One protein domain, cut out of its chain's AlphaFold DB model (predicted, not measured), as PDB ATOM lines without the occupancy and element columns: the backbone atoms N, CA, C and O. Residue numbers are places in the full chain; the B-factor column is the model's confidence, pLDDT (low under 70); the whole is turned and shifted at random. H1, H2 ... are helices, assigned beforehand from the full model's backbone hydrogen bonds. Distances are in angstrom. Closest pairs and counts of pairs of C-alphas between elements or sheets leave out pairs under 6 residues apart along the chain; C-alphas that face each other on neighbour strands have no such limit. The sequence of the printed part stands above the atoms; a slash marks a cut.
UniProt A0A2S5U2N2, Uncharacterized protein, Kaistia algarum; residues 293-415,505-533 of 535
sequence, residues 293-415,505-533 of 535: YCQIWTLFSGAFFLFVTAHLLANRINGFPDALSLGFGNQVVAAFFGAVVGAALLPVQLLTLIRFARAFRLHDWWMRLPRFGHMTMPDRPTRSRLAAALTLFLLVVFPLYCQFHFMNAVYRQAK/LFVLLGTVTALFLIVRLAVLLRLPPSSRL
ATOM      1  N   TYR A 293     -45.018   8.150 -53.174       90.12
ATOM      2  CA  TYR A 293     -45.110   8.601 -51.788       90.12
ATOM      3  C   TYR A 293     -45.346   7.437 -50.807       90.12
ATOM      4  O   TYR A 293     -44.622   7.331 -49.820       90.12
ATOM      5  N   CYS A 294     -46.302   6.541 -51.073       90.69
ATOM      6  CA  CYS A 294     -46.648   5.403 -50.212       90.69
ATOM      7  C   CYS A 294     -45.530   4.360 -50.158       90.69
ATOM      8  O   CYS A 294     -45.327   3.746 -49.109       90.69
ATOM      9  N   GLN A 295     -44.776   4.194 -51.249       91.81
ATOM     10  CA  GLN A 295     -43.600   3.322 -51.286       91.81
ATOM     11  C   GLN A 295     -42.510   3.850 -50.352       91.81
ATOM     12  O   GLN A 295     -42.083   3.145 -49.438       91.81
ATOM     13  N   ILE A 296     -42.109   5.113 -50.534       92.62
ATOM     14  CA  ILE A 296     -41.088   5.767 -49.705       92.62
ATOM     15  C   ILE A 296     -41.537   5.786 -48.245       92.62
ATOM     16  O   ILE A 296     -40.766   5.428 -47.360       92.62
ATOM     17  N   TRP A 297     -42.800   6.143 -47.995       94.31
ATOM     18  CA  TRP A 297     -43.416   6.099 -46.674       94.31
ATOM     19  C   TRP A 297     -43.303   4.715 -46.034       94.31
ATOM     20  O   TRP A 297     -42.880   4.617 -44.886       94.31
ATOM     21  N   THR A 298     -43.659   3.652 -46.759       95.12
ATOM     22  CA  THR A 298     -43.635   2.279 -46.243       95.12
ATOM     23  C   THR A 298     -42.214   1.843 -45.908       95.12
ATOM     24  O   THR A 298     -41.983   1.323 -44.819       95.12
ATOM     25  N   LEU A 299     -41.259   2.086 -46.811       95.81
ATOM     26  CA  LEU A 299     -39.855   1.730 -46.600       95.81
ATOM     27  C   LEU A 299     -39.260   2.491 -45.415       95.81
ATOM     28  O   LEU A 299     -38.692   1.878 -44.515       95.81
ATOM     29  N   PHE A 300     -39.444   3.811 -45.381       96.56
ATOM     30  CA  PHE A 300     -38.945   4.663 -44.308       96.56
ATOM     31  C   PHE A 300     -39.564   4.291 -42.956       96.56
ATOM     32  O   PHE A 300     -38.844   4.045 -41.992       96.56
ATOM     33  N   SER A 301     -40.893   4.179 -42.895       97.00
ATOM     34  CA  SER A 301     -41.616   3.845 -41.664       97.00
ATOM     35  C   SER A 301     -41.286   2.444 -41.163       97.00
ATOM     36  O   SER A 301     -41.127   2.245 -39.963       97.00
ATOM     37  N   GLY A 302     -41.183   1.469 -42.073       97.25
ATOM     38  CA  GLY A 302     -40.822   0.095 -41.743       97.25
ATOM     39  C   GLY A 302     -39.396   0.003 -41.208       97.25
ATOM     40  O   GLY A 302     -39.182  -0.578 -40.148       97.25
ATOM     41  N   ALA A 303     -38.433   0.636 -41.884       97.50
ATOM     42  CA  ALA A 303     -37.049   0.695 -41.424       97.50
ATOM     43  C   ALA A 303     -36.933   1.397 -40.064       97.50
ATOM     44  O   ALA A 303     -36.263   0.890 -39.168       97.50
ATOM     45  N   PHE A 304     -37.630   2.522 -39.879       98.12
ATOM     46  CA  PHE A 304     -37.632   3.243 -38.610       98.12
ATOM     47  C   PHE A 304     -38.267   2.420 -37.480       98.12
ATOM     48  O   PHE A 304     -37.686   2.331 -36.401       98.12
ATOM     49  N   PHE A 305     -39.403   1.761 -37.728       98.00
ATOM     50  CA  PHE A 305     -40.046   0.860 -36.767       98.00
ATOM     51  C   PHE A 305     -39.122  -0.293 -36.349       98.00
ATOM     52  O   PHE A 305     -38.971  -0.564 -35.156       98.00
ATOM     53  N   LEU A 306     -38.473  -0.950 -37.315       97.69
ATOM     54  CA  LEU A 306     -37.516  -2.024 -37.040       97.69
ATOM     55  C   LEU A 306     -36.313  -1.505 -36.252       97.69
ATOM     56  O   LEU A 306     -35.918  -2.138 -35.277       97.69
ATOM     57  N   PHE A 307     -35.786  -0.332 -36.614       97.50
ATOM     58  CA  PHE A 307     -34.684   0.310 -35.904       97.50
ATOM     59  C   PHE A 307     -35.036   0.558 -34.432       97.50
ATOM     60  O   PHE A 307     -34.316   0.091 -33.548       97.50
ATOM     61  N   VAL A 308     -36.151   1.241 -34.139       97.94
ATOM     62  CA  VAL A 308     -36.523   1.548 -32.745       97.94
ATOM     63  C   VAL A 308     -36.857   0.284 -31.957       97.94
ATOM     64  O   VAL A 308     -36.526   0.198 -30.778       97.94
ATOM     65  N   THR A 309     -37.450  -0.724 -32.602       98.06
ATOM     66  CA  THR A 309     -37.731  -2.018 -31.967       98.06
ATOM     67  C   THR A 309     -36.438  -2.744 -31.615       98.06
ATOM     68  O   THR A 309     -36.286  -3.200 -30.486       98.06
ATOM     69  N   ALA A 310     -35.480  -2.811 -32.540       97.06
ATOM     70  CA  ALA A 310     -34.201  -3.467 -32.299       97.06
ATOM     71  C   ALA A 310     -33.414  -2.785 -31.170       97.06
ATOM     72  O   ALA A 310     -32.872  -3.474 -30.314       97.06
ATOM     73  N   HIS A 311     -33.423  -1.450 -31.095       96.81
ATOM     74  CA  HIS A 311     -32.759  -0.719 -30.008       96.81
ATOM     75  C   HIS A 311     -33.497  -0.863 -28.671       96.81
ATOM     76  O   HIS A 311     -32.856  -0.930 -27.621       96.81
ATOM     77  N   LEU A 312     -34.831  -0.975 -28.687       97.31
ATOM     78  CA  LEU A 312     -35.612  -1.287 -27.488       97.31
ATOM     79  C   LEU A 312     -35.255  -2.677 -26.959       97.31
ATOM     80  O   LEU A 312     -35.004  -2.827 -25.767       97.31
ATOM     81  N   LEU A 313     -35.197  -3.679 -27.837       96.25
ATOM     82  CA  LEU A 313     -34.810  -5.039 -27.469       96.25
ATOM     83  C   LEU A 313     -33.356  -5.098 -26.995       96.25
ATOM     84  O   LEU A 313     -33.100  -5.680 -25.946       96.25
ATOM     85  N   ALA A 314     -32.431  -4.432 -27.686       93.00
ATOM     86  CA  ALA A 314     -31.025  -4.351 -27.294       93.00
ATOM     87  C   ALA A 314     -30.824  -3.704 -25.923       93.00
ATOM     88  O   ALA A 314     -29.983  -4.143 -25.149       93.00
ATOM     89  N   ASN A 315     -31.627  -2.694 -25.581       93.25
ATOM     90  CA  ASN A 315     -31.594  -2.093 -24.253       93.25
ATOM     91  C   ASN A 315     -32.193  -3.005 -23.159       93.25
ATOM     92  O   ASN A 315     -31.900  -2.813 -21.983       93.25
ATOM     93  N   ARG A 316     -33.044  -3.976 -23.515       91.94
ATOM     94  CA  ARG A 316     -33.816  -4.792 -22.555       91.94
ATOM     95  C   ARG A 316     -33.323  -6.226 -22.403       91.94
ATOM     96  O   ARG A 316     -33.613  -6.844 -21.381       91.94
ATOM     97  N   ILE A 317     -32.640  -6.769 -23.405       89.12
ATOM     98  CA  ILE A 317     -32.220  -8.168 -23.467       89.12
ATOM     99  C   ILE A 317     -30.695  -8.223 -23.380       89.12
ATOM    100  O   ILE A 317     -29.989  -7.631 -24.193       89.12
ATOM    101  N   ASN A 318     -30.180  -8.956 -22.392       82.69
ATOM    102  CA  ASN A 318     -28.750  -9.241 -22.288       82.69
ATOM    103  C   ASN A 318     -28.314 -10.130 -23.465       82.69
ATOM    104  O   ASN A 318     -28.951 -11.149 -23.725       82.69
ATOM    105  N   GLY A 319     -27.232  -9.765 -24.157       80.25
ATOM    106  CA  GLY A 319     -26.716 -10.539 -25.293       80.25
ATOM    107  C   GLY A 319     -27.556 -10.438 -26.571       80.25
ATOM    108  O   GLY A 319     -27.513 -11.343 -27.403       80.25
ATOM    109  N   PHE A 320     -28.343  -9.368 -26.735       87.75
ATOM    110  CA  PHE A 320     -29.015  -9.089 -28.004       87.75
ATOM    111  C   PHE A 320     -27.988  -8.958 -29.151       87.75
ATOM    112  O   PHE A 320     -26.925  -8.387 -28.923       87.75
ATOM    113  N   PRO A 321     -28.274  -9.445 -30.376       87.44
ATOM    114  CA  PRO A 321     -27.295  -9.438 -31.461       87.44
ATOM    115  C   PRO A 321     -26.807  -8.033 -31.846       87.44
ATOM    116  O   PRO A 321     -27.587  -7.191 -32.300       87.44
ATOM    117  N   ASP A 322     -25.493  -7.821 -31.769       81.94
ATOM    118  CA  ASP A 322     -24.848  -6.536 -32.080       81.94
ATOM    119  C   ASP A 322     -25.052  -6.089 -33.529       81.94
ATOM    120  O   ASP A 322     -25.103  -4.900 -33.813       81.94
ATOM    121  N   ALA A 323     -25.247  -7.023 -34.463       85.25
ATOM    122  CA  ALA A 323     -25.515  -6.692 -35.862       85.25
ATOM    123  C   ALA A 323     -26.857  -5.963 -36.078       85.25
ATOM    124  O   ALA A 323     -27.071  -5.365 -37.131       85.25
ATOM    125  N   LEU A 324     -27.780  -6.039 -35.112       86.88
ATOM    126  CA  LEU A 324     -29.140  -5.506 -35.235       86.88
ATOM    127  C   LEU A 324     -29.341  -4.182 -34.488       86.88
ATOM    128  O   LEU A 324     -30.373  -3.535 -34.670       86.88
ATOM    129  N   SER A 325     -28.388  -3.762 -33.655       89.50
ATOM    130  CA  SER A 325     -28.464  -2.504 -32.912       89.50
ATOM    131  C   SER A 325     -27.110  -1.817 -32.868       89.50
ATOM    132  O   SER A 325     -26.077  -2.470 -32.802       89.50
ATOM    133  N   LEU A 326     -27.095  -0.489 -32.800       87.69
ATOM    134  CA  LEU A 326     -25.856   0.280 -32.666       87.69
ATOM    135  C   LEU A 326     -25.301   0.252 -31.227       87.69
ATOM    136  O   LEU A 326     -24.520   1.112 -30.843       87.69
ATOM    137  N   GLY A 327     -25.731  -0.710 -30.404       80.88
ATOM    138  CA  GLY A 327     -25.352  -0.815 -28.999       80.88
ATOM    139  C   GLY A 327     -23.967  -1.402 -28.752       80.88
ATOM    140  O   GLY A 327     -23.417  -1.160 -27.682       80.88
ATOM    141  N   PHE A 328     -23.409  -2.164 -29.701       79.94
ATOM    142  CA  PHE A 328     -22.131  -2.876 -29.535       79.94
ATOM    143  C   PHE A 328     -22.072  -3.653 -28.203       79.94
ATOM    144  O   PHE A 328     -21.190  -3.436 -27.374       79.94
ATOM    145  N   GLY A 329     -23.090  -4.463 -27.913       77.25
ATOM    146  CA  GLY A 329     -23.209  -5.238 -26.676       77.25
ATOM    147  C   GLY A 329     -23.548  -4.420 -25.426       77.25
ATOM    148  O   GLY A 329     -23.723  -4.990 -24.350       77.25
ATOM    149  N   ASN A 330     -23.659  -3.093 -25.538       85.62
ATOM    150  CA  ASN A 330     -23.959  -2.197 -24.430       85.62
ATOM    151  C   ASN A 330     -25.391  -1.642 -24.516       85.62
ATOM    152  O   ASN A 330     -25.768  -0.912 -25.436       85.62
ATOM    153  N   GLN A 331     -26.181  -1.936 -23.484       89.50
ATOM    154  CA  GLN A 331     -27.585  -1.533 -23.372       89.50
ATOM    155  C   GLN A 331     -27.779  -0.014 -23.303       89.50
ATOM    156  O   GLN A 331     -28.754   0.508 -23.847       89.50
ATOM    157  N   VAL A 332     -26.866   0.702 -22.643       90.31
ATOM    158  CA  VAL A 332     -26.905   2.167 -22.539       90.31
ATOM    159  C   VAL A 332     -26.560   2.800 -23.880       90.31
ATOM    160  O   VAL A 332     -27.231   3.739 -24.294       90.31
ATOM    161  N   VAL A 333     -25.564   2.263 -24.589       91.44
ATOM    162  CA  VAL A 333     -25.193   2.745 -25.929       91.44
ATOM    163  C   VAL A 333     -26.326   2.485 -26.926       91.44
ATOM    164  O   VAL A 333     -26.657   3.362 -27.723       91.44
ATOM    165  N   ALA A 334     -27.008   1.339 -26.824       93.38
ATOM    166  CA  ALA A 334     -28.206   1.068 -27.616       93.38
ATOM    167  C   ALA A 334     -29.309   2.108 -27.354       93.38
ATOM    168  O   ALA A 334     -29.894   2.645 -28.294       93.38
ATOM    169  N   ALA A 335     -29.573   2.444 -26.086       95.31
ATOM    170  CA  ALA A 335     -30.525   3.501 -25.754       95.31
ATOM    171  C   ALA A 335     -30.065   4.878 -26.254       95.31
ATOM    172  O   ALA A 335     -30.883   5.641 -26.757       95.31
ATOM    173  N   PHE A 336     -28.772   5.187 -26.175       95.75
ATOM    174  CA  PHE A 336     -28.214   6.442 -26.672       95.75
ATOM    175  C   PHE A 336     -28.475   6.632 -28.171       95.75
ATOM    176  O   PHE A 336     -29.113   7.613 -28.557       95.75
ATOM    177  N   PHE A 337     -28.099   5.666 -29.016       95.81
ATOM    178  CA  PHE A 337     -28.394   5.752 -30.451       95.81
ATOM    179  C   PHE A 337     -29.891   5.700 -30.751       95.81
ATOM    180  O   PHE A 337     -30.357   6.408 -31.645       95.81
ATOM    181  N   GLY A 338     -30.657   4.923 -29.978       97.19
ATOM    182  CA  GLY A 338     -32.115   4.921 -30.044       97.19
ATOM    183  C   GLY A 338     -32.703   6.321 -29.840       97.19
ATOM    184  O   GLY A 338     -33.533   6.752 -30.638       97.19
ATOM    185  N   ALA A 339     -32.231   7.055 -28.826       98.12
ATOM    186  CA  ALA A 339     -32.676   8.412 -28.519       98.12
ATOM    187  C   ALA A 339     -32.246   9.437 -29.579       98.12
ATOM    188  O   ALA A 339     -33.048  10.294 -29.955       98.12
ATOM    189  N   VAL A 340     -31.003   9.360 -30.069       97.50
ATOM    190  CA  VAL A 340     -30.462  10.285 -31.082       97.50
ATOM    191  C   VAL A 340     -31.164  10.094 -32.424       97.50
ATOM    192  O   VAL A 340     -31.727  11.039 -32.979       97.50
ATOM    193  N   VAL A 341     -31.197   8.864 -32.938       97.75
ATOM    194  CA  VAL A 341     -31.837   8.567 -34.227       97.75
ATOM    195  C   VAL A 341     -33.354   8.738 -34.129       97.75
ATOM    196  O   VAL A 341     -33.969   9.278 -35.048       97.75
ATOM    197  N   GLY A 342     -33.968   8.357 -33.003       98.06
ATOM    198  CA  GLY A 342     -35.388   8.588 -32.743       98.06
ATOM    199  C   GLY A 342     -35.761  10.072 -32.765       98.06
ATOM    200  O   GLY A 342     -36.716  10.448 -33.450       98.06
ATOM    201  N   ALA A 343     -34.968  10.932 -32.116       98.31
ATOM    202  CA  ALA A 343     -35.166  12.383 -32.131       98.31
ATOM    203  C   ALA A 343     -35.031  12.998 -33.534       98.31
ATOM    204  O   ALA A 343     -35.713  13.977 -33.835       98.31
ATOM    205  N   ALA A 344     -34.192  12.419 -34.398       98.12
ATOM    206  CA  ALA A 344     -34.020  12.864 -35.777       98.12
ATOM    207  C   ALA A 344     -35.172  12.412 -36.694       98.12
ATOM    208  O   ALA A 344     -35.710  13.201 -37.473       98.12
ATOM    209  N   LEU A 345     -35.553  11.134 -36.617       98.44
ATOM    210  CA  LEU A 345     -36.440  10.504 -37.599       98.44
ATOM    211  C   LEU A 345     -37.927  10.598 -37.241       98.44
ATOM    212  O   LEU A 345     -38.754  10.691 -38.150       98.44
ATOM    213  N   LEU A 346     -38.295  10.639 -35.955       98.38
ATOM    214  CA  LEU A 346     -39.701  10.751 -35.549       98.38
ATOM    215  C   LEU A 346     -40.362  12.056 -36.046       98.38
ATOM    216  O   LEU A 346     -41.476  11.989 -36.571       98.38
ATOM    217  N   PRO A 347     -39.718  13.240 -35.985       98.62
ATOM    218  CA  PRO A 347     -40.263  14.442 -36.615       98.62
ATOM    219  C   PRO A 347     -40.466  14.297 -38.128       98.62
ATOM    220  O   PRO A 347     -41.494  14.725 -38.651       98.62
ATOM    221  N   VAL A 348     -39.526  13.662 -38.837       98.12
ATOM    222  CA  VAL A 348     -39.625  13.422 -40.288       98.12
ATOM    223  C   VAL A 348     -40.822  12.522 -40.603       98.12
ATOM    224  O   VAL A 348     -41.633  12.862 -41.465       98.12
ATOM    225  N   GLN A 349     -40.989  11.437 -39.843       97.69
ATOM    226  CA  GLN A 349     -42.136  10.527 -39.904       97.69
ATOM    227  C   GLN A 349     -43.476  11.251 -39.697       97.69
ATOM    228  O   GLN A 349     -44.466  10.994 -40.380       97.69
ATOM    229  N   LEU A 350     -43.533  12.193 -38.760       98.38
ATOM    230  CA  LEU A 350     -44.753  12.950 -38.492       98.38
ATOM    231  C   LEU A 350     -45.035  13.990 -39.579       98.38
ATOM    232  O   LEU A 350     -46.187  14.196 -39.961       98.38
ATOM    233  N   LEU A 351     -43.996  14.635 -40.113       97.75
ATOM    234  CA  LEU A 351     -44.129  15.579 -41.221       97.75
ATOM    235  C   LEU A 351     -44.660  14.899 -42.482       97.75
ATOM    236  O   LEU A 351     -45.504  15.487 -43.164       97.75
ATOM    237  N   THR A 352     -44.215  13.679 -42.793       95.69
ATOM    238  CA  THR A 352     -44.762  12.920 -43.921       95.69
ATOM    239  C   THR A 352     -46.249  12.644 -43.686       95.69
ATOM    240  O   THR A 352     -47.048  13.081 -44.518       95.69
ATOM    241  N   LEU A 353     -46.652  12.089 -42.537       96.56
ATOM    242  CA  LEU A 353     -48.069  11.881 -42.188       96.56
ATOM    243  C   LEU A 353     -48.916  13.152 -42.314       96.56
ATOM    244  O   LEU A 353     -49.988  13.128 -42.913       96.56
ATOM    245  N   ILE A 354     -48.428  14.284 -41.802       97.19
ATOM    246  CA  ILE A 354     -49.121  15.577 -41.892       97.19
ATOM    247  C   ILE A 354     -49.313  16.006 -43.351       97.19
ATOM    248  O   ILE A 354     -50.366  16.548 -43.698       97.19
ATOM    249  N   ARG A 355     -48.318  15.787 -44.221       95.06
ATOM    250  CA  ARG A 355     -48.440  16.093 -45.656       95.06
ATOM    251  C   ARG A 355     -49.517  15.236 -46.317       95.06
ATOM    252  O   ARG A 355     -50.298  15.785 -47.090       95.06
ATOM    253  N   PHE A 356     -49.595  13.948 -45.985       94.38
ATOM    254  CA  PHE A 356     -50.642  13.066 -46.503       94.38
ATOM    255  C   PHE A 356     -52.029  13.457 -45.977       94.38
ATOM    256  O   PHE A 356     -52.945  13.680 -46.764       94.38
ATOM    257  N   ALA A 357     -52.169  13.661 -44.666       94.81
ATOM    258  CA  ALA A 357     -53.434  14.049 -44.041       94.81
ATOM    259  C   ALA A 357     -54.008  15.358 -44.610       94.81
ATOM    260  O   ALA A 357     -55.222  15.510 -44.732       94.81
ATOM    261  N   ARG A 358     -53.145  16.302 -45.006       93.62
ATOM    262  CA  ARG A 358     -53.559  17.531 -45.706       93.62
ATOM    263  C   ARG A 358     -54.039  17.286 -47.129       93.62
ATOM    264  O   ARG A 358     -54.947  17.984 -47.573       93.62
ATOM    265  N   ALA A 359     -53.417  16.345 -47.836       91.12
ATOM    266  CA  ALA A 359     -53.780  16.014 -49.208       91.12
ATOM    267  C   ALA A 359     -55.174  15.375 -49.293       91.12
ATOM    268  O   ALA A 359     -55.906  15.652 -50.237       91.12
ATOM    269  N   PHE A 360     -55.560  14.609 -48.270       91.44
ATOM    270  CA  PHE A 360     -56.844  13.906 -48.170       91.44
ATOM    271  C   PHE A 360     -57.795  14.547 -47.139       91.44
ATOM    272  O   PHE A 360     -58.581  13.869 -46.481       91.44
ATOM    273  N   ARG A 361     -57.713  15.871 -46.949       90.19
ATOM    274  CA  ARG A 361     -58.413  16.594 -45.868       90.19
ATOM    275  C   ARG A 361     -59.941  16.474 -45.882       90.19
ATOM    276  O   ARG A 361     -60.554  16.709 -44.845       90.19
ATOM    277  N   LEU A 362     -60.564  16.190 -47.028       88.00
ATOM    278  CA  LEU A 362     -62.019  16.069 -47.132       88.00
ATOM    279  C   LEU A 362     -62.504  14.672 -46.751       88.00
ATOM    280  O   LEU A 362     -63.694  14.518 -46.494       88.00
ATOM    281  N   HIS A 363     -61.603  13.691 -46.667       87.38
ATOM    282  CA  HIS A 363     -61.923  12.323 -46.271       87.38
ATOM    283  C   HIS A 363     -62.172  12.188 -44.774       87.38
ATOM    284  O   HIS A 363     -61.800  13.061 -43.989       87.38
ATOM    285  N   ASP A 364     -62.762  11.071 -44.362       87.38
ATOM    286  CA  ASP A 364     -62.819  10.684 -42.955       87.38
ATOM    287  C   ASP A 364     -61.414  10.461 -42.363       87.38
ATOM    288  O   ASP A 364     -60.443  10.195 -43.074       87.38
ATOM    289  N   TRP A 365     -61.295  10.546 -41.033       91.25
ATOM    290  CA  TRP A 365     -59.998  10.559 -40.342       91.25
ATOM    291  C   TRP A 365     -59.103   9.354 -40.659       91.25
ATOM    292  O   TRP A 365     -57.888   9.508 -40.747       91.25
ATOM    293  N   TRP A 366     -59.677   8.160 -40.847       90.19
ATOM    294  CA  TRP A 366     -58.889   6.962 -41.143       90.19
ATOM    295  C   TRP A 366     -58.311   7.017 -42.557       90.19
ATOM    296  O   TRP A 366     -57.156   6.666 -42.742       90.19
ATOM    297  N   MET A 367     -59.050   7.560 -43.526       91.56
ATOM    298  CA  MET A 367     -58.592   7.765 -44.907       91.56
ATOM    299  C   MET A 367     -57.603   8.938 -45.048       91.56
ATOM    300  O   MET A 367     -57.030   9.150 -46.111       91.56
ATOM    301  N   ARG A 368     -57.321   9.685 -43.976       93.44
ATOM    302  CA  ARG A 368     -56.256  10.705 -43.949       93.44
ATOM    303  C   ARG A 368     -54.875  10.130 -43.638       93.44
ATOM    304  O   ARG A 368     -53.938  10.892 -43.408       93.44
ATOM    305  N   LEU A 369     -54.740   8.807 -43.620       94.56
ATOM    306  CA  LEU A 369     -53.476   8.112 -43.415       94.56
ATOM    307  C   LEU A 369     -53.076   7.324 -44.668       94.56
ATOM    308  O   LEU A 369     -53.941   6.728 -45.319       94.56
ATOM    309  N   PRO A 370     -51.775   7.298 -45.005       93.50
ATOM    310  CA  PRO A 370     -51.279   6.529 -46.136       93.50
ATOM    311  C   PRO A 370     -51.458   5.032 -45.892       93.50
ATOM    312  O   PRO A 370     -51.297   4.540 -44.772       93.50
ATOM    313  N   ARG A 371     -51.751   4.282 -46.956       90.44
ATOM    314  CA  ARG A 371     -51.788   2.822 -46.888       90.44
ATOM    315  C   ARG A 371     -50.368   2.274 -46.714       90.44
ATOM    316  O   ARG A 371     -49.545   2.355 -47.624       90.44
ATOM    317  N   PHE A 372     -50.090   1.688 -45.554       90.69
ATOM    318  CA  PHE A 372     -48.822   1.005 -45.296       90.69
ATOM    319  C   PHE A 372     -48.732  -0.309 -46.089       90.69
ATOM    320  O   PHE A 372     -49.733  -1.012 -46.246       90.69
ATOM    321  N   GLY A 373     -47.545  -0.643 -46.603       87.19
ATOM    322  CA  GLY A 373     -47.322  -1.865 -47.389       87.19
ATOM    323  C   GLY A 373     -47.744  -1.753 -48.858       87.19
ATOM    324  O   GLY A 373     -47.547  -2.692 -49.626       87.19
ATOM    325  N   HIS A 374     -48.320  -0.622 -49.274       82.81
ATOM    326  CA  HIS A 374     -48.745  -0.421 -50.655       82.81
ATOM    327  C   HIS A 374     -47.554  -0.031 -51.533       82.81
ATOM    328  O   HIS A 374     -47.096   1.109 -51.501       82.81
ATOM    329  N   MET A 375     -47.061  -0.993 -52.317       84.00
ATOM    330  CA  MET A 375     -45.895  -0.799 -53.184       84.00
ATOM    331  C   MET A 375     -46.245  -0.456 -54.637       84.00
ATOM    332  O   MET A 375     -45.354  -0.300 -55.466       84.00
ATOM    333  N   THR A 376     -47.523  -0.326 -54.976       77.19
ATOM    334  CA  THR A 376     -47.972   0.014 -56.332       77.19
ATOM    335  C   THR A 376     -48.351   1.482 -56.439       77.19
ATOM    336  O   THR A 376     -48.785   2.089 -55.466       77.19
ATOM    337  N   MET A 377     -48.217   2.044 -57.638       73.62
ATOM    338  CA  MET A 377     -48.852   3.316 -57.964       73.62
ATOM    339  C   MET A 377     -50.322   3.086 -58.299       73.62
ATOM    340  O   MET A 377     -50.650   2.059 -58.900       73.62
ATOM    341  N   PRO A 378     -51.197   4.055 -58.020       71.62
ATOM    342  CA  PRO A 378     -50.953   5.352 -57.375       71.62
ATOM    343  C   PRO A 378     -51.022   5.292 -55.846       71.62
ATOM    344  O   PRO A 378     -51.471   4.308 -55.267       71.62
ATOM    345  N   ASP A 379     -50.634   6.386 -55.196       76.56
ATOM    346  CA  ASP A 379     -50.749   6.528 -53.746       76.56
ATOM    347  C   ASP A 379     -52.204   6.538 -53.286       76.56
ATOM    348  O   ASP A 379     -53.014   7.337 -53.763       76.56
ATOM    349  N   ARG A 380     -52.520   5.666 -52.322       82.38
ATOM    350  CA  ARG A 380     -53.884   5.476 -51.827       82.38
ATOM    351  C   ARG A 380     -53.986   5.656 -50.313       82.38
ATOM    352  O   ARG A 380     -53.081   5.243 -49.578       82.38
ATOM    353  N   PRO A 381     -55.098   6.236 -49.835       89.50
ATOM    354  CA  PRO A 381     -55.408   6.258 -48.417       89.50
ATOM    355  C   PRO A 381     -55.712   4.846 -47.906       89.50
ATOM    356  O   PRO A 381     -56.064   3.940 -48.668       89.50
ATOM    357  N   THR A 382     -55.589   4.639 -46.596       89.50
ATOM    358  CA  THR A 382     -56.078   3.398 -45.990       89.50
ATOM    359  C   THR A 382     -57.607   3.346 -46.013       89.50
ATOM    360  O   THR A 382     -58.288   4.320 -45.693       89.50
ATOM    361  N   ARG A 383     -58.156   2.182 -46.374       86.25
ATOM    362  CA  ARG A 383     -59.607   1.938 -46.421       86.25
ATOM    363  C   ARG A 383     -60.164   1.328 -45.134       86.25
ATOM    364  O   ARG A 383     -61.371   1.312 -44.938       86.25
ATOM    365  N   SER A 384     -59.296   0.867 -44.232       89.44
ATOM    366  CA  SER A 384     -59.691   0.204 -42.988       89.44
ATOM    367  C   SER A 384     -59.374   1.062 -41.767       89.44
ATOM    368  O   SER A 384     -58.243   1.529 -41.592       89.44
ATOM    369  N   ARG A 385     -60.365   1.211 -40.877       91.88
ATOM    370  CA  ARG A 385     -60.194   1.845 -39.560       91.88
ATOM    371  C   ARG A 385     -59.177   1.103 -38.697       91.88
ATOM    372  O   ARG A 385     -58.387   1.744 -38.011       91.88
ATOM    373  N   LEU A 386     -59.160  -0.229 -38.768       93.06
ATOM    374  CA  LEU A 386     -58.181  -1.047 -38.052       93.06
ATOM    375  C   LEU A 386     -56.763  -0.764 -38.563       93.06
ATOM    376  O   LEU A 386     -55.866  -0.503 -37.770       93.06
ATOM    377  N   ALA A 387     -56.569  -0.729 -39.884       92.69
ATOM    378  CA  ALA A 387     -55.267  -0.414 -40.476       92.69
ATOM    379  C   ALA A 387     -54.801   1.021 -40.158       92.69
ATOM    380  O   ALA A 387     -53.612   1.251 -39.929       92.69
ATOM    381  N   ALA A 388     -55.727   1.983 -40.092       94.50
ATOM    382  CA  ALA A 388     -55.446   3.341 -39.627       94.50
ATOM    383  C   ALA A 388     -54.995   3.362 -38.156       94.50
ATOM    384  O   ALA A 388     -53.981   3.979 -37.829       94.50
ATOM    385  N   ALA A 389     -55.708   2.653 -37.278       96.06
ATOM    386  CA  ALA A 389     -55.361   2.548 -35.864       96.06
ATOM    387  C   ALA A 389     -53.995   1.876 -35.656       96.06
ATOM    388  O   ALA A 389     -53.179   2.386 -34.892       96.06
ATOM    389  N   LEU A 390     -53.708   0.790 -36.382       96.56
ATOM    390  CA  LEU A 390     -52.409   0.112 -36.340       96.56
ATOM    391  C   LEU A 390     -51.276   1.010 -36.842       96.56
ATOM    392  O   LEU A 390     -50.229   1.063 -36.205       96.56
ATOM    393  N   THR A 391     -51.491   1.760 -37.928       96.38
ATOM    394  CA  THR A 391     -50.530   2.762 -38.423       96.38
ATOM    395  C   THR A 391     -50.192   3.781 -37.330       96.38
ATOM    396  O   THR A 391     -49.019   4.024 -37.065       96.38
ATOM    397  N   LEU A 392     -51.193   4.355 -36.653       97.56
ATOM    398  CA  LEU A 392     -50.956   5.315 -35.568       97.56
ATOM    399  C   LEU A 392     -50.275   4.667 -34.357       97.56
ATOM    400  O   LEU A 392     -49.348   5.238 -33.788       97.56
ATOM    401  N   PHE A 393     -50.705   3.472 -33.963       98.00
ATOM    402  CA  PHE A 393     -50.128   2.788 -32.813       98.00
ATOM    403  C   PHE A 393     -48.664   2.404 -33.064       98.00
ATOM    404  O   PHE A 393     -47.782   2.824 -32.318       98.00
ATOM    405  N   LEU A 394     -48.390   1.667 -34.141       97.94
ATOM    406  CA  LEU A 394     -47.067   1.111 -34.432       97.94
ATOM    407  C   LEU A 394     -46.071   2.155 -34.934       97.94
ATOM    408  O   LEU A 394     -44.882   2.015 -34.678       97.94
ATOM    409  N   LEU A 395     -46.527   3.187 -35.652       97.56
ATOM    410  CA  LEU A 395     -45.634   4.128 -36.344       97.56
ATOM    411  C   LEU A 395     -45.638   5.540 -35.744       97.56
ATOM    412  O   LEU A 395     -44.910   6.402 -36.236       97.56
ATOM    413  N   VAL A 396     -46.433   5.788 -34.695       97.75
ATOM    414  CA  VAL A 396     -46.435   7.062 -33.953       97.75
ATOM    415  C   VAL A 396     -46.335   6.838 -32.446       97.75
ATOM    416  O   VAL A 396     -45.376   7.297 -31.831       97.75
ATOM    417  N   VAL A 397     -47.291   6.122 -31.844       98.50
ATOM    418  CA  VAL A 397     -47.349   5.951 -30.380       98.50
ATOM    419  C   VAL A 397     -46.179   5.113 -29.872       98.50
ATOM    420  O   VAL A 397     -45.502   5.514 -28.928       98.50
ATOM    421  N   PHE A 398     -45.908   3.976 -30.511       98.62
ATOM    422  CA  PHE A 398     -44.821   3.086 -30.122       98.62
ATOM    423  C   PHE A 398     -43.432   3.742 -30.267       98.62
ATOM    424  O   PHE A 398     -42.696   3.748 -29.282       98.62
ATOM    425  N   PRO A 399     -43.068   4.393 -31.394       98.56
ATOM    426  CA  PRO A 399     -41.805   5.121 -31.494       98.56
ATOM    427  C   PRO A 399     -41.669   6.257 -30.474       98.56
ATOM    428  O   PRO A 399     -40.579   6.461 -29.947       98.56
ATOM    429  N   LEU A 400     -42.759   6.966 -30.148       98.50
ATOM    430  CA  LEU A 400     -42.739   7.989 -29.097       98.50
ATOM    431  C   LEU A 400     -42.473   7.376 -27.715       98.50
ATOM    432  O   LEU A 400     -41.666   7.904 -26.953       98.50
ATOM    433  N   TYR A 401     -43.126   6.257 -27.394       98.69
ATOM    434  CA  TYR A 401     -42.853   5.512 -26.166       98.69
ATOM    435  C   TYR A 401     -41.379   5.090 -26.092       98.69
ATOM    436  O   TYR A 401     -40.720   5.352 -25.086       98.69
ATOM    437  N   CYS A 402     -40.844   4.507 -27.171       98.62
ATOM    438  CA  CYS A 402     -39.436   4.126 -27.257       98.62
ATOM    439  C   CYS A 402     -38.515   5.333 -27.052       98.62
ATOM    440  O   CYS A 402     -37.552   5.228 -26.301       98.62
ATOM    441  N   GLN A 403     -38.837   6.490 -27.641       98.56
ATOM    442  CA  GLN A 403     -38.059   7.717 -27.469       98.56
ATOM    443  C   GLN A 403     -37.947   8.121 -25.993       98.56
ATOM    444  O   GLN A 403     -36.844   8.353 -25.498       98.56
ATOM    445  N   PHE A 404     -39.066   8.148 -25.262       98.62
ATOM    446  CA  PHE A 404     -39.048   8.442 -23.827       98.62
ATOM    447  C   PHE A 404     -38.317   7.372 -23.015       98.62
ATOM    448  O   PHE A 404     -37.570   7.702 -22.093       98.62
ATOM    449  N   HIS A 405     -38.506   6.098 -23.367       98.31
ATOM    450  CA  HIS A 405     -37.809   4.981 -22.736       98.31
ATOM    451  C   HIS A 405     -36.290   5.126 -22.876       98.31
ATOM    452  O   HIS A 405     -35.574   5.041 -21.879       98.31
ATOM    453  N   PHE A 406     -35.800   5.418 -24.081       98.25
ATOM    454  CA  PHE A 406     -34.381   5.620 -24.355       98.25
ATOM    455  C   PHE A 406     -33.810   6.820 -23.610       98.25
ATOM    456  O   PHE A 406     -32.781   6.690 -22.951       98.25
ATOM    457  N   MET A 407     -34.496   7.963 -23.642       97.62
ATOM    458  CA  MET A 407     -34.076   9.146 -22.889       97.62
ATOM    459  C   MET A 407     -33.978   8.856 -21.388       97.62
ATOM    460  O   MET A 407     -33.002   9.241 -20.749       97.62
ATOM    461  N   ASN A 408     -34.955   8.141 -20.826       96.88
ATOM    462  CA  ASN A 408     -34.940   7.759 -19.417       96.88
ATOM    463  C   ASN A 408     -33.820   6.753 -19.098       96.88
ATOM    464  O   ASN A 408     -33.182   6.870 -18.053       96.88
ATOM    465  N   ALA A 409     -33.557   5.788 -19.985       94.44
ATOM    466  CA  ALA A 409     -32.456   4.840 -19.829       94.44
ATOM    467  C   ALA A 409     -31.099   5.561 -19.834       94.44
ATOM    468  O   ALA A 409     -30.311   5.372 -18.910       94.44
ATOM    469  N   VAL A 410     -30.865   6.452 -20.802       94.19
ATOM    470  CA  VAL A 410     -29.647   7.272 -20.872       94.19
ATOM    471  C   VAL A 410     -29.515   8.139 -19.621       94.19
ATOM    472  O   VAL A 410     -28.487   8.101 -18.958       94.19
ATOM    473  N   TYR A 411     -30.564   8.862 -19.235       93.06
ATOM    474  CA  TYR A 411     -30.512   9.765 -18.085       93.06
ATOM    475  C   TYR A 411     -30.213   9.048 -16.758       93.06
ATOM    476  O   TYR A 411     -29.506   9.589 -15.913       93.06
ATOM    477  N   ARG A 412     -30.747   7.835 -16.556       91.56
ATOM    478  CA  ARG A 412     -30.600   7.103 -15.288       91.56
ATOM    479  C   ARG A 412     -29.362   6.216 -15.213       91.56
ATOM    480  O   ARG A 412     -28.880   5.968 -14.113       91.56
ATOM    481  N   GLN A 413     -28.922   5.663 -16.339       89.25
ATOM    482  CA  GLN A 413     -27.933   4.579 -16.360       89.25
ATOM    483  C   GLN A 413     -26.615   4.992 -17.012       89.25
ATOM    484  O   GLN A 413     -25.601   4.329 -16.788       89.25
ATOM    485  N   ALA A 414     -26.608   6.057 -17.819       89.75
ATOM    486  CA  ALA A 414     -25.404   6.453 -18.522       89.75
ATOM    487  C   ALA A 414     -24.382   7.103 -17.598       89.75
ATOM    488  O   ALA A 414     -24.696   7.898 -16.712       89.75
ATOM    489  N   LYS A 415     -23.125   6.786 -17.879       88.31
ATOM    490  CA  LYS A 415     -21.964   7.471 -17.339       88.31
ATOM    491  C   LYS A 415     -21.221   8.187 -18.441       88.31
ATOM    492  O   LYS A 415     -21.102   7.655 -19.545       88.31
ATOM    493  N   LEU A 505     -29.360  18.411 -26.084       97.00
ATOM    494  CA  LEU A 505     -30.243  19.464 -26.595       97.00
ATOM    495  C   LEU A 505     -30.875  19.072 -27.932       97.00
ATOM    496  O   LEU A 505     -32.065  19.315 -28.126       97.00
ATOM    497  N   PHE A 506     -30.124  18.427 -28.827       97.81
ATOM    498  CA  PHE A 506     -30.659  17.880 -30.072       97.81
ATOM    499  C   PHE A 506     -31.766  16.851 -29.800       97.81
ATOM    500  O   PHE A 506     -32.861  16.960 -30.357       97.81
ATOM    501  N   VAL A 507     -31.520  15.903 -28.889       98.19
ATOM    502  CA  VAL A 507     -32.506  14.887 -28.490       98.19
ATOM    503  C   VAL A 507     -33.758  15.532 -27.893       98.19
ATOM    504  O   VAL A 507     -34.878  15.177 -28.274       98.19
ATOM    505  N   LEU A 508     -33.596  16.510 -26.996       98.12
ATOM    506  CA  LEU A 508     -34.707  17.246 -26.389       98.12
ATOM    507  C   LEU A 508     -35.516  18.014 -27.439       98.12
ATOM    508  O   LEU A 508     -36.737  17.870 -27.495       98.12
ATOM    509  N   LEU A 509     -34.853  18.789 -28.298       98.38
ATOM    510  CA  LEU A 509     -35.505  19.603 -29.322       98.38
ATOM    511  C   LEU A 509     -36.249  18.738 -30.345       98.38
ATOM    512  O   LEU A 509     -37.395  19.042 -30.683       98.38
ATOM    513  N   GLY A 510     -35.637  17.643 -30.805       98.50
ATOM    514  CA  GLY A 510     -36.275  16.686 -31.711       98.50
ATOM    515  C   GLY A 510     -37.510  16.039 -31.083       98.50
ATOM    516  O   GLY A 510     -38.569  15.974 -31.708       98.50
ATOM    517  N   THR A 511     -37.426  15.662 -29.803       98.50
ATOM    518  CA  THR A 511     -38.549  15.065 -29.062       98.50
ATOM    519  C   THR A 511     -39.692  16.065 -28.852       98.50
ATOM    520  O   THR A 511     -40.848  15.748 -29.133       98.50
ATOM    521  N   VAL A 512     -39.397  17.302 -28.437       98.56
ATOM    522  CA  VAL A 512     -40.405  18.370 -28.296       98.56
ATOM    523  C   VAL A 512     -41.055  18.694 -29.644       98.56
ATOM    524  O   VAL A 512     -42.277  18.838 -29.729       98.56
ATOM    525  N   THR A 513     -40.264  18.737 -30.718       98.62
ATOM    526  CA  THR A 513     -40.774  18.930 -32.081       98.62
ATOM    527  C   THR A 513     -41.732  17.805 -32.471       98.62
ATOM    528  O   THR A 513     -42.819  18.077 -32.984       98.62
ATOM    529  N   ALA A 514     -41.383  16.546 -32.187       98.50
ATOM    530  CA  ALA A 514     -42.263  15.408 -32.431       98.50
ATOM    531  C   ALA A 514     -43.587  15.530 -31.659       98.50
ATOM    532  O   ALA A 514     -44.651  15.356 -32.251       98.50
ATOM    533  N   LEU A 515     -43.559  15.911 -30.377       98.56
ATOM    534  CA  LEU A 515     -44.777  16.127 -29.585       98.56
ATOM    535  C   LEU A 515     -45.690  17.196 -30.206       98.56
ATOM    536  O   LEU A 515     -46.891  16.966 -30.368       98.56
ATOM    537  N   PHE A 516     -45.129  18.332 -30.631       98.56
ATOM    538  CA  PHE A 516     -45.897  19.378 -31.313       98.56
ATOM    539  C   PHE A 516     -46.515  18.876 -32.628       98.56
ATOM    540  O   PHE A 516     -47.682  19.143 -32.930       98.56
ATOM    541  N   LEU A 517     -45.754  18.110 -33.414       98.62
ATOM    542  CA  LEU A 517     -46.238  17.533 -34.666       98.62
ATOM    543  C   LEU A 517     -47.320  16.468 -34.438       98.62
ATOM    544  O   LEU A 517     -48.258  16.403 -35.229       98.62
ATOM    545  N   ILE A 518     -47.259  15.691 -33.353       98.25
ATOM    546  CA  ILE A 518     -48.322  14.751 -32.964       98.25
ATOM    547  C   ILE A 518     -49.618  15.500 -32.660       98.25
ATOM    548  O   ILE A 518     -50.670  15.122 -33.176       98.25
ATOM    549  N   VAL A 519     -49.556  16.596 -31.896       97.81
ATOM    550  CA  VAL A 519     -50.734  17.442 -31.635       97.81
ATOM    551  C   VAL A 519     -51.297  17.986 -32.948       97.81
ATOM    552  O   VAL A 519     -52.500  17.897 -33.198       97.81
ATOM    553  N   ARG A 520     -50.432  18.482 -33.840       97.56
ATOM    554  CA  ARG A 520     -50.841  18.982 -35.159       97.56
ATOM    555  C   ARG A 520     -51.499  17.901 -36.018       97.56
ATOM    556  O   ARG A 520     -52.511  18.174 -36.662       97.56
ATOM    557  N   LEU A 521     -50.937  16.694 -36.041       97.25
ATOM    558  CA  LEU A 521     -51.509  15.548 -36.742       97.25
ATOM    559  C   LEU A 521     -52.878  15.192 -36.150       97.25
ATOM    560  O   LEU A 521     -53.836  15.050 -36.900       97.25
ATOM    561  N   ALA A 522     -53.003  15.129 -34.823       95.88
ATOM    562  CA  ALA A 522     -54.264  14.835 -34.150       95.88
ATOM    563  C   ALA A 522     -55.358  15.858 -34.490       95.88
ATOM    564  O   ALA A 522     -56.489  15.465 -34.775       95.88
ATOM    565  N   VAL A 523     -55.028  17.155 -34.535       94.88
ATOM    566  CA  VAL A 523     -55.957  18.202 -34.997       94.88
ATOM    567  C   VAL A 523     -56.392  17.932 -36.437       94.88
ATOM    568  O   VAL A 523     -57.588  17.903 -36.713       94.88
ATOM    569  N   LEU A 524     -55.448  17.668 -37.346       93.25
ATOM    570  CA  LEU A 524     -55.754  17.389 -38.753       93.25
ATOM    571  C   LEU A 524     -56.601  16.131 -38.949       93.25
ATOM    572  O   LEU A 524     -57.432  16.113 -39.849       93.25
ATOM    573  N   LEU A 525     -56.422  15.096 -38.131       92.69
ATOM    574  CA  LEU A 525     -57.245  13.887 -38.187       92.69
ATOM    575  C   LEU A 525     -58.647  14.126 -37.606       92.69
ATOM    576  O   LEU A 525     -59.605  13.545 -38.099       92.69
ATOM    577  N   ARG A 526     -58.795  15.010 -36.612       88.38
ATOM    578  CA  ARG A 526     -60.086  15.324 -35.972       88.38
ATOM    579  C   ARG A 526     -60.959  16.317 -36.734       88.38
ATOM    580  O   ARG A 526     -62.144  16.401 -36.424       88.38
ATOM    581  N   LEU A 527     -60.414  17.069 -37.695       78.69
ATOM    582  CA  LEU A 527     -61.224  17.990 -38.502       78.69
ATOM    583  C   LEU A 527     -62.401  17.222 -39.129       78.69
ATOM    584  O   LEU A 527     -62.165  16.170 -39.728       78.69
ATOM    585  N   PRO A 528     -63.652  17.692 -39.029       67.94
ATOM    586  CA  PRO A 528     -64.749  17.009 -39.696       67.94
ATOM    587  C   PRO A 528     -64.500  17.016 -41.212       67.94
ATOM    588  O   PRO A 528     -63.933  17.986 -41.727       67.94
ATOM    589  N   PRO A 529     -64.891  15.967 -41.953       64.50
ATOM    590  CA  PRO A 529     -64.983  16.086 -43.402       64.50
ATOM    591  C   PRO A 529     -65.925  17.255 -43.734       64.50
ATOM    592  O   PRO A 529     -66.917  17.471 -43.034       64.50
ATOM    593  N   SER A 530     -65.611  18.039 -44.770       52.78
ATOM    594  CA  SER A 530     -66.358  19.273 -45.096       52.78
ATOM    595  C   SER A 530     -67.870  19.065 -45.259       52.78
ATOM    596  O   SER A 530     -68.643  19.961 -44.934       52.78
ATOM    597  N   SER A 531     -68.297  17.853 -45.628       46.78
ATOM    598  CA  SER A 531     -69.701  17.436 -45.702       46.78
ATOM    599  C   SER A 531     -70.457  17.483 -44.365       46.78
ATOM    600  O   SER A 531     -71.684  17.442 -44.366       46.78
ATOM    601  N   ARG A 532     -69.757  17.579 -43.222       47.72
ATOM    602  CA  ARG A 532     -70.345  17.705 -41.875       47.72
ATOM    603  C   ARG A 532     -70.234  19.105 -41.268       47.72
ATOM    604  O   ARG A 532     -70.826  19.332 -40.224       47.72
ATOM    605  N   LEU A 533     -69.484  20.024 -41.880       43.84
ATOM    606  CA  LEU A 533     -69.259  21.376 -41.340       43.84
ATOM    607  C   LEU A 533     -70.408  22.360 -41.632       43.84
ATOM    608  O   LEU A 533     -70.341  23.500 -41.191       43.84
TER     609      LEU A 533
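AT A GLANCE: This is residues 293 to 415 and 505 to 533 of the 535 residues of an uncharacterized protein of Kaistia algarum (UniProt A0A2S5U2N2). Four long helices, H1, H2, H4 and H5, make an elongated up-and-down bundle, each running against the one before it, with H2 packed on the other three. Short H3 packs at one end on H2, H4 and H5. The printed part has 152 residues with five named helices, H1 to H5 in chain order, and no named strand: all helix. It is compact, with a radius of gyration of the C-alphas of 16.7 A and spans of 56, 31 and 22 A.

HOW THE PARTS SIT: H1, residues 293 to 316, and H2, residues 331 to 359, form a helical hairpin at a shallow tilt of 24 degrees; their closest C-alphas, Asn 315 and Gln 331, are 4.1 A apart. H2, the hub, has a kink of 35 degrees near residue 343. With residues 356 to 359 alone it touches H3, residues 365 to 368, closest at the C-alphas of Ala 357 and Arg 368, 4.4 A. H4, residues 385 to 413, touches H2, opposite ways at 32 degrees, a shallow tilt, closest at the C-alphas of Ala 335 and Phe 406, 4.6 A. H5, residues 505 to 526, touches H2, closest at the C-alphas of Ala 343 and Gly 510, 4.5 A. H1 and H5 are apart. Every O i to N i+4 pair is within hydrogen-bond range in H1 and H5, 23 of 25 in H2 and in H4; H3 is too short for one.

IN THESE COORDINATES: H1 is 34.1 A long from C-alpha 293 at (-45.110, 8.601, -51.788), H2 40.8 A, H3 5.2 A, H4 39.8 A, and H5 31.6 A, ending at C-alpha 526 (-60.086, 15.324, -35.972).

THE WHOLE: The C-alphas farthest apart, Lys 415 and Ser 531, are 56.4 A apart. Residues 416 to 504 are not printed; C-alphas 415 and 505 are 17.3 A apart across this cut. The links H1 to H2 and H3 to H4 are long. Residues 528 to 533 have pLDDT under 70.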